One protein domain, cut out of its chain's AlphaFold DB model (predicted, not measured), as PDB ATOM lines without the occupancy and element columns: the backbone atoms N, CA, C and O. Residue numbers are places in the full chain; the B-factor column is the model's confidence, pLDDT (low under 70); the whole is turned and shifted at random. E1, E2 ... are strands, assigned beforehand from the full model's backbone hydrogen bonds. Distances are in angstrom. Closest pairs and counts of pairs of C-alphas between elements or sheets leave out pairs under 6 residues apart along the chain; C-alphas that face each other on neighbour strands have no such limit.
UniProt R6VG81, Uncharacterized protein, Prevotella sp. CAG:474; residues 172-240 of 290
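Overview. This is residues 172 to 240 of the 290 residues of an uncharacterized protein of Prevotella sp. CAG:474 (UniProt R6VG81). With little regular structure, this is a small, loosely formed sandwich: the sheet E2 E1 E5 faces the hairpin E3 and E4 with strands crossed, and a long loop, residues 176 to 204, extends past one side. The 69 printed residues hold five named strands, E1 to E5 along the chain, 21 residues in all, and no named helix: all strand, both sheets antiparallel. The whole is compact, radius of gyration of the C-alphas 11.0 A, spanning 31 by 25 by 19 A.

Along the chain. E1 is residues 172 to 175, from C-alpha 172 at (46.256, -44.054, -31.674). E2 is 205 to 208, E3 218 to 222 at 12.9 A, E4 229 to 233 at 13.7 A, and E5 237 to 239, ending at (42.119, -40.100, -34.205).

Arrangement. Inner strand E1 is antiparallel to E2, N 173 to O 206 2.8 A, and to E5, N 174 to O 238 2.8 A. E3 and E4 pair likewise, N 219 to O 232 2.8 A. The sheets' strands stand at 78 degrees; the closest C-alphas of E2 and E3 are Ala 208 and Thr 221, 4.7 A.

Size, cuts and confidence. The farthest C-alphas, Ala 188 and Asn 213, are 32.7 A apart. The printed part has no cut; E1 to E2 is a long link. The model's pLDDT is under 70 at residues 183 to 199 and 213 to 214.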
ATOM      1  N   TRP A 172      47.277 -43.072 -31.328       93.75
ATOM      2  CA  TRP A 172      46.256 -44.054 -31.674       93.75
ATOM      3  C   TRP A 172      45.222 -43.518 -32.659       93.75
ATOM      4  O   TRP A 172      44.707 -42.407 -32.526       93.75
ATOM      5  N   TYR A 173      44.883 -44.344 -33.634       91.56
ATOM      6  CA  TYR A 173      43.808 -44.139 -34.589       91.56
ATOM      7  C   TYR A 173      42.936 -45.387 -34.642       91.56
ATOM      8  O   TYR A 173      43.409 -46.491 -34.366       91.56
ATOM      9  N   GLN A 174      41.675 -45.200 -35.005       90.06
ATOM     10  CA  GLN A 174      40.759 -46.269 -35.360       90.06
ATOM     11  C   GLN A 174      40.499 -46.225 -36.863       90.06
ATOM     12  O   GLN A 174      40.180 -45.164 -37.399       90.06
ATOM     13  N   ALA A 175      40.637 -47.358 -37.541       86.69
ATOM     14  CA  ALA A 175      40.205 -47.492 -38.923       86.69
ATOM     15  C   ALA A 175      38.692 -47.307 -39.046       86.69
ATOM     16  O   ALA A 175      37.941 -47.718 -38.159       86.69
ATOM     17  N   VAL A 176      38.268 -46.692 -40.148       83.06
ATOM     18  CA  VAL A 176      36.857 -46.439 -40.469       83.06
ATOM     19  C   VAL A 176      35.981 -47.677 -40.267       83.06
ATOM     20  O   VAL A 176      36.386 -48.812 -40.547       83.06
ATOM     21  N   SER A 177      34.762 -47.460 -39.784       81.62
ATOM     22  CA  SER A 177      33.783 -48.537 -39.607       81.62
ATOM     23  C   SER A 177      33.298 -49.068 -40.965       81.62
ATOM     24  O   SER A 177      33.433 -48.377 -41.982       81.62
ATOM     25  N   PRO A 178      32.708 -50.278 -41.023       77.75
ATOM     26  CA  PRO A 178      32.100 -50.771 -42.255       77.75
ATOM     27  C   PRO A 178      31.063 -49.776 -42.798       77.75
ATOM     28  O   PRO A 178      30.171 -49.348 -42.068       77.75
ATOM     29  N   GLY A 179      31.185 -49.411 -44.077       74.06
ATOM     30  CA  GLY A 179      30.267 -48.491 -44.761       74.06
ATOM     31  C   GLY A 179      30.572 -46.993 -44.615       74.06
ATOM     32  O   GLY A 179      29.895 -46.195 -45.254       74.06
ATOM     33  N   GLU A 180      31.579 -46.586 -43.833       78.50
ATOM     34  CA  GLU A 180      31.996 -45.171 -43.747       78.50
ATOM     35  C   GLU A 180      32.824 -44.711 -44.956       78.50
ATOM     36  O   GLU A 180      32.823 -43.529 -45.299       78.50
ATOM     37  N   LEU A 181      33.537 -45.638 -45.599       75.94
ATOM     38  CA  LEU A 181      34.352 -45.377 -46.778       75.94
ATOM     39  C   LEU A 181      34.156 -46.511 -47.784       75.94
ATOM     40  O   LEU A 181      34.301 -47.685 -47.438       75.94
ATOM     41  N   GLU A 182      33.805 -46.143 -49.015       71.94
ATOM     42  CA  GLU A 182      33.676 -47.077 -50.135       71.94
ATOM     43  C   GLU A 182      35.012 -47.802 -50.357       71.94
ATOM     44  O   GLU A 182      36.079 -47.210 -50.199       71.94
ATOM     45  N   ASP A 183      34.957 -49.103 -50.639       66.50
ATOM     46  CA  ASP A 183      36.124 -49.959 -50.890       66.50
ATOM     47  C   ASP A 183      37.172 -50.052 -49.759       66.50
ATOM     48  O   ASP A 183      38.223 -50.674 -49.933       66.50
ATOM     49  N   PHE A 184      36.890 -49.531 -48.553       68.00
ATOM     50  CA  PHE A 184      37.653 -49.881 -47.351       68.00
ATOM     51  C   PHE A 184      37.171 -51.244 -46.836       68.00
ATOM     52  O   PHE A 184      36.470 -51.343 -45.831       68.00
ATOM     53  N   CYS A 185      37.512 -52.299 -47.573       55.47
ATOM     54  CA  CYS A 185      37.289 -53.688 -47.194       55.47
ATOM     55  C   CYS A 185      38.645 -54.383 -47.047       55.47
ATOM     56  O   CYS A 185      39.482 -54.310 -47.945       55.47
ATOM     57  N   SER A 186      38.864 -55.100 -45.944       52.00
ATOM     58  CA  SER A 186      39.818 -56.211 -45.940       52.00
ATOM     59  C   SER A 186      39.044 -57.520 -45.801       52.00
ATOM     60  O   SER A 186      38.958 -58.136 -44.740       52.00
ATOM     61  N   ALA A 187      38.449 -57.985 -46.905       43.56
ATOM     62  CA  ALA A 187      38.270 -59.426 -47.021       43.56
ATOM     63  C   ALA A 187      39.679 -60.043 -46.987       43.56
ATOM     64  O   ALA A 187      40.606 -59.500 -47.591       43.56
ATOM     65  N   ALA A 188      39.870 -61.124 -46.227       44.03
ATOM     66  CA  ALA A 188      41.178 -61.755 -46.075       44.03
ATOM     67  C   ALA A 188      41.818 -62.014 -47.455       44.03
ATOM     68  O   ALA A 188      41.362 -62.879 -48.198       44.03
ATOM     69  N   GLY A 189      42.867 -61.254 -47.791       45.34
ATOM     70  CA  GLY A 189      43.608 -61.385 -49.050       45.34
ATOM     71  C   GLY A 189      43.450 -60.246 -50.066       45.34
ATOM     72  O   GLY A 189      44.221 -60.221 -51.023       45.34
ATOM     73  N   GLU A 190      42.548 -59.280 -49.868       50.75
ATOM     74  CA  GLU A 190      42.431 -58.115 -50.762       50.75
ATOM     75  C   GLU A 190      43.211 -56.906 -50.223       50.75
ATOM     76  O   GLU A 190      43.138 -56.552 -49.046       50.75
ATOM     77  N   ARG A 191      44.014 -56.278 -51.094       52.88
ATOM     78  CA  ARG A 191      44.726 -55.037 -50.770       52.88
ATOM     79  C   ARG A 191      43.726 -53.892 -50.764       52.88
ATOM     80  O   ARG A 191      43.205 -53.525 -51.812       52.88
ATOM     81  N   ASN A 192      43.520 -53.296 -49.601       60.41
ATOM     82  CA  ASN A 192      42.707 -52.100 -49.472       60.41
ATOM     83  C   ASN A 192      43.373 -50.917 -50.213       60.41
ATOM     84  O   ASN A 192      44.569 -50.670 -50.039       60.41
ATOM     85  N   HIS A 193      42.599 -50.174 -51.012       65.75
ATOM     86  CA  HIS A 193      43.053 -49.061 -51.862       65.75
ATOM     87  C   HIS A 193      43.725 -47.921 -51.074       65.75
ATOM     88  O   HIS A 193      44.467 -47.116 -51.639       65.75
ATOM     89  N   TYR A 194      43.500 -47.868 -49.759       68.00
ATOM     90  CA  TYR A 194      44.002 -46.826 -48.865       68.00
ATOM     91  C   TYR A 194      45.347 -47.162 -48.208       68.00
ATOM     92  O   TYR A 194      45.837 -46.401 -47.367       68.00
ATOM     93  N   THR A 195      45.970 -48.284 -48.589       63.66
ATOM     94  CA  THR A 195      47.309 -48.680 -48.133       63.66
ATOM     95  C   THR A 195      48.091 -49.327 -49.280       63.66
ATOM     96  O   THR A 195      47.535 -50.071 -50.078       63.66
ATOM     97  N   PHE A 196      49.404 -49.105 -49.368       57.06
ATOM     98  CA  PHE A 196      50.217 -49.760 -50.407       57.06
ATOM     99  C   PHE A 196      50.692 -51.177 -50.016       57.06
ATOM    100  O   PHE A 196      51.162 -51.906 -50.889       57.06
ATOM    101  N   VAL A 197      50.581 -51.575 -48.734       57.00
ATOM    102  CA  VAL A 197      51.124 -52.844 -48.180       57.00
ATOM    103  C   VAL A 197      50.449 -53.342 -46.879       57.00
ATOM    104  O   VAL A 197      51.063 -54.130 -46.169       57.00
ATOM    105  N   SER A 198      49.238 -52.907 -46.503       63.19
ATOM    106  CA  SER A 198      48.641 -53.306 -45.210       63.19
ATOM    107  C   SER A 198      47.377 -54.165 -45.323       63.19
ATOM    108  O   SER A 198      46.629 -54.078 -46.293       63.19
ATOM    109  N   THR A 199      47.141 -54.966 -44.284       69.69
ATOM    110  CA  THR A 199      45.975 -55.835 -44.064       69.69
ATOM    111  C   THR A 199      45.001 -55.275 -43.016       69.69
ATOM    112  O   THR A 199      44.172 -56.026 -42.508       69.69
ATOM    113  N   PHE A 200      45.107 -53.988 -42.650       74.12
ATOM    114  CA  PHE A 200      44.199 -53.355 -41.679       74.12
ATOM    115  C   PHE A 200      42.731 -53.509 -42.098       74.12
ATOM    116  O   PHE A 200      42.375 -53.215 -43.242       74.12
ATOM    117  N   GLY A 201      41.897 -53.951 -41.162       73.62
ATOM    118  CA  GLY A 201      40.451 -54.044 -41.311       73.62
ATOM    119  C   GLY A 201      39.703 -52.871 -40.695       73.62
ATOM    120  O   GLY A 201      40.268 -52.010 -40.017       73.62
ATOM    121  N   ASN A 202      38.397 -52.825 -40.953       79.75
ATOM    122  CA  ASN A 202      37.512 -51.832 -40.354       79.75
ATOM    123  C   ASN A 202      37.545 -51.918 -38.824       79.75
ATOM    124  O   ASN A 202      37.468 -53.003 -38.251       79.75
ATOM    125  N   GLY A 203      37.605 -50.765 -38.157       81.00
ATOM    126  CA  GLY A 203      37.606 -50.684 -36.696       81.00
ATOM    127  C   GLY A 203      38.931 -51.038 -36.009       81.00
ATOM    128  O   GLY A 203      39.007 -50.874 -34.786       81.00
ATOM    129  N   ASP A 204      39.965 -51.458 -36.748       85.69
ATOM    130  CA  ASP A 204      41.287 -51.763 -36.192       85.69
ATOM    131  C   ASP A 204      41.913 -50.550 -35.500       85.69
ATOM    132  O   ASP A 204      41.814 -49.411 -35.965       85.69
ATOM    133  N   ARG A 205      42.611 -50.802 -34.386       88.75
ATOM    134  CA  ARG A 205      43.378 -49.778 -33.669       88.75
ATOM    135  C   ARG A 205      44.826 -49.782 -34.119       88.75
ATOM    136  O   ARG A 205      45.510 -50.799 -34.040       88.75
ATOM    137  N   ILE A 206      45.304 -48.620 -34.540       88.88
ATOM    138  CA  ILE A 206      46.594 -48.470 -35.203       88.88
ATOM    139  C   ILE A 206      47.352 -47.316 -34.557       88.88
ATOM    140  O   ILE A 206      46.805 -46.232 -34.361       88.88
ATOM    141  N   TRP A 207      48.627 -47.527 -34.234       92.62
ATOM    142  CA  TRP A 207      49.503 -46.438 -33.809       92.62
ATOM    143  C   TRP A 207      50.111 -45.756 -35.036       92.62
ATOM    144  O   TRP A 207      50.917 -46.358 -35.750       92.62
ATOM    145  N   ALA A 208      49.769 -44.493 -35.274       92.81
ATOM    146  CA  ALA A 208      50.441 -43.653 -36.254       92.81
ATOM    147  C   ALA A 208      51.699 -43.021 -35.636       92.81
ATOM    148  O   ALA A 208      51.638 -42.359 -34.598       92.81
ATOM    149  N   SER A 209      52.846 -43.222 -36.279       93.00
ATOM    150  CA  SER A 209      54.119 -42.567 -35.959       93.00
ATOM    151  C   SER A 209      54.156 -41.121 -36.461       93.00
ATOM    152  O   SER A 209      53.254 -40.669 -37.171       93.00
ATOM    153  N   ARG A 210      55.236 -40.393 -36.138       91.12
ATOM    154  CA  ARG A 210      55.444 -39.008 -36.577       91.12
ATOM    155  C   ARG A 210      55.244 -38.878 -38.088       91.12
ATOM    156  O   ARG A 210      55.979 -39.478 -38.885       91.12
ATOM    157  N   VAL A 211      54.282 -38.041 -38.477       85.88
ATOM    158  CA  VAL A 211      54.051 -37.651 -39.871       85.88
ATOM    159  C   VAL A 211      55.241 -36.825 -40.350       85.88
ATOM    160  O   VAL A 211      55.644 -35.863 -39.699       85.88
ATOM    161  N   LYS A 212      55.821 -37.198 -41.493       75.19
ATOM    162  CA  LYS A 212      56.819 -36.347 -42.144       75.19
ATOM    163  C   LYS A 212      56.108 -35.182 -42.816       75.19
ATOM    164  O   LYS A 212      55.105 -35.371 -43.502       75.19
ATOM    165  N   ASN A 213      56.640 -33.986 -42.630       66.44
ATOM    166  CA  ASN A 213      56.066 -32.772 -43.184       66.44
ATOM    167  C   ASN A 213      55.988 -32.868 -44.732       66.44
ATOM    168  O   ASN A 213      56.945 -33.285 -45.388       66.44
ATOM    169  N   GLY A 214      54.811 -32.571 -45.296       69.31
ATOM    170  CA  GLY A 214      54.449 -32.822 -46.700       69.31
ATOM    171  C   GLY A 214      53.664 -34.122 -46.947       69.31
ATOM    172  O   GLY A 214      53.040 -34.255 -47.994       69.31
ATOM    173  N   MET A 215      53.612 -35.049 -45.983       76.50
ATOM    174  CA  MET A 215      52.814 -36.286 -46.061       76.50
ATOM    175  C   MET A 215      51.468 -36.158 -45.334       76.50
ATOM    176  O   MET A 215      51.021 -37.075 -44.657       76.50
ATOM    177  N   TYR A 216      50.803 -35.009 -45.441       78.94
ATOM    178  CA  TYR A 216      49.625 -34.713 -44.616       78.94
ATOM    179  C   TYR A 216      48.418 -35.617 -44.873       78.94
ATOM    180  O   TYR A 216      47.588 -35.773 -43.977       78.94
ATOM    181  N   ASN A 217      48.348 -36.228 -46.053       84.56
ATOM    182  CA  ASN A 217      47.288 -37.157 -46.432       84.56
ATOM    183  C   ASN A 217      47.627 -38.609 -46.071       84.56
ATOM    184  O   ASN A 217      46.861 -39.506 -46.392       84.56
ATOM    185  N   SER A 218      48.770 -38.863 -45.427       85.69
ATOM    186  CA  SER A 218      49.217 -40.222 -45.130       85.69
ATOM    187  C   SER A 218      49.784 -40.336 -43.721       85.69
ATOM    188  O   SER A 218      50.719 -39.634 -43.338       85.69
ATOM    189  N   LEU A 219      49.246 -41.273 -42.949       88.62
ATOM    190  CA  LEU A 219      49.695 -41.582 -41.602       88.62
ATOM    191  C   LEU A 219      50.689 -42.752 -41.653       88.62
ATOM    192  O   LEU A 219      50.318 -43.849 -42.076       88.62
ATOM    193  N   PRO A 220      51.965 -42.543 -41.268       91.06
ATOM    194  CA  PRO A 220      52.932 -43.624 -41.196       91.06
ATOM    195  C   PRO A 220      52.613 -44.526 -40.010       91.06
ATOM    196  O   PRO A 220      52.420 -44.046 -38.898       91.06
ATOM    197  N   THR A 221      52.653 -45.831 -40.214       89.31
ATOM    198  CA  THR A 221      52.450 -46.824 -39.161       89.31
ATOM    199  C   THR A 221      53.280 -48.077 -39.452       89.31
ATOM    200  O   THR A 221      54.058 -48.113 -40.412       89.31
ATOM    201  N   ILE A 222      53.185 -49.070 -38.578       87.12
ATOM    202  CA  ILE A 222      53.817 -50.373 -38.720       87.12
ATOM    203  C   ILE A 222      52.716 -51.392 -38.966       87.12
ATOM    204  O   ILE A 222      51.734 -51.443 -38.230       87.12
ATOM    205  N   GLU A 223      52.896 -52.192 -40.004       81.31
ATOM    206  CA  GLU A 223      52.001 -53.290 -40.316       81.31
ATOM    207  C   GLU A 223      52.167 -54.394 -39.240       81.31
ATOM    208  O   GLU A 223      53.284 -54.901 -39.083       81.31
ATOM    209  N   PRO A 224      51.121 -54.742 -38.462       74.44
ATOM    210  CA  PRO A 224      51.182 -55.749 -37.401       74.44
ATOM    211  C   PRO A 224      51.696 -57.140 -37.808       74.44
ATOM    212  O   PRO A 224      52.355 -57.772 -36.983       74.44
ATOM    213  N   PHE A 225      51.433 -57.642 -39.019       74.94
ATOM    214  CA  PHE A 225      51.838 -59.003 -39.412       74.94
ATOM    215  C   PHE A 225      53.284 -59.074 -39.911       74.94
ATOM    216  O   PHE A 225      54.010 -60.015 -39.598       74.94
ATOM    217  N   THR A 226      53.720 -58.084 -40.685       80.50
ATOM    218  CA  THR A 226      55.046 -58.060 -41.324       80.50
ATOM    219  C   THR A 226      56.071 -57.215 -40.571       80.50
ATOM    220  O   THR A 226      57.264 -57.300 -40.862       80.50
ATOM    221  N   GLY A 227      55.636 -56.348 -39.652       81.88
ATOM    222  CA  GLY A 227      56.492 -55.361 -38.989       81.88
ATOM    223  C   GLY A 227      57.040 -54.282 -39.932       81.88
ATOM    224  O   GLY A 227      57.894 -53.485 -39.537       81.88
ATOM    225  N   SER A 228      56.578 -54.248 -41.184       83.62
ATOM    226  CA  SER A 228      57.061 -53.311 -42.193       83.62
ATOM    227  C   SER A 228      56.412 -51.945 -42.025       83.62
ATOM    228  O   SER A 228      55.250 -51.824 -41.639       83.62
ATOM    229  N   ARG A 229      57.160 -50.884 -42.344       86.44
ATOM    230  CA  ARG A 229      56.597 -49.533 -42.338       86.44
ATOM    231  C   ARG A 229      55.612 -49.381 -43.491       86.44
ATOM    232  O   ARG A 229      55.980 -49.574 -44.647       86.44
ATOM    233  N   CYS A 230      54.399 -48.957 -43.170       83.62
ATOM    234  CA  CYS A 230      53.371 -48.631 -44.142       83.62
ATOM    235  C   CYS A 230      52.819 -47.220 -43.904       83.62
ATOM    236  O   CYS A 230      53.151 -46.542 -42.930       83.62
ATOM    237  N   TYR A 231      52.036 -46.739 -44.856       86.38
ATOM    238  CA  TYR A 231      51.429 -45.415 -44.879       86.38
ATOM    239  C   TYR A 231      49.978 -45.624 -45.294       86.38
ATOM    240  O   TYR A 231      49.715 -46.213 -46.345       86.38
ATOM    241  N   VAL A 232      49.071 -45.182 -44.433       84.19
ATOM    242  CA  VAL A 232      47.623 -45.313 -44.603       84.19
ATOM    243  C   VAL A 232      47.061 -43.939 -44.932       84.19
ATOM    244  O   VAL A 232      47.517 -42.950 -44.352       84.19
ATOM    245  N   ASP A 233      46.102 -43.852 -45.851       85.06
ATOM    246  CA  ASP A 233      45.405 -42.591 -46.116       85.06
ATOM    247  C   ASP A 233      44.776 -42.056 -44.818       85.06
ATOM    248  O   ASP A 233      44.056 -42.763 -44.110       85.06
ATOM    249  N   ALA A 234      45.057 -40.794 -44.492       85.56
ATOM    250  CA  ALA A 234      44.539 -40.153 -43.290       85.56
ATOM    251  C   ALA A 234      42.999 -40.098 -43.259       85.56
ATOM    252  O   ALA A 234      42.431 -40.032 -42.176       85.56
ATOM    253  N   LYS A 235      42.324 -40.151 -44.417       84.69
ATOM    254  CA  LYS A 235      40.854 -40.198 -44.517       84.69
ATOM    255  C   LYS A 235      40.252 -41.496 -43.986       84.69
ATOM    256  O   LYS A 235      39.086 -41.509 -43.614       84.69
ATOM    257  N   ALA A 236      41.035 -42.569 -43.956       84.44
ATOM    258  CA  ALA A 236      40.584 -43.878 -43.507       84.44
ATOM    259  C   ALA A 236      40.781 -44.104 -41.996       84.44
ATOM    260  O   ALA A 236      40.574 -45.216 -41.507       84.44
ATOM    261  N   LEU A 237      41.217 -43.078 -41.256       86.69
ATOM    262  CA  LEU A 237      41.633 -43.191 -39.862       86.69
ATOM    263  C   LEU A 237      41.053 -42.059 -39.003       86.69
ATOM    264  O   LEU A 237      41.356 -40.884 -39.205       86.69
ATOM    265  N   HIS A 238      40.314 -42.429 -37.959       88.50
ATOM    266  CA  HIS A 238      39.794 -41.512 -36.944       88.50
ATOM    267  C   HIS A 238      40.753 -41.424 -35.751       88.50
ATOM    268  O   HIS A 238      41.106 -42.458 -35.180       88.50
ATOM    269  N   PRO A 239      41.215 -40.230 -35.343       90.44
ATOM    270  CA  PRO A 239      42.119 -40.100 -34.205       90.44
ATOM    271  C   PRO A 239      41.406 -40.460 -32.895       90.44
ATOM    272  O   PRO A 239      40.372 -39.888 -32.562       90.44
ATOM    273  N   ILE A 240      42.001 -41.354 -32.101       89.44
ATOM    274  CA  ILE A 240      41.539 -41.647 -30.740       89.44
ATOM    275  C   ILE A 240      42.225 -40.659 -29.801       89.44
ATOM    276  O   ILE A 240      43.439 -40.730 -29.590       89.44
TER     277      ILE A 240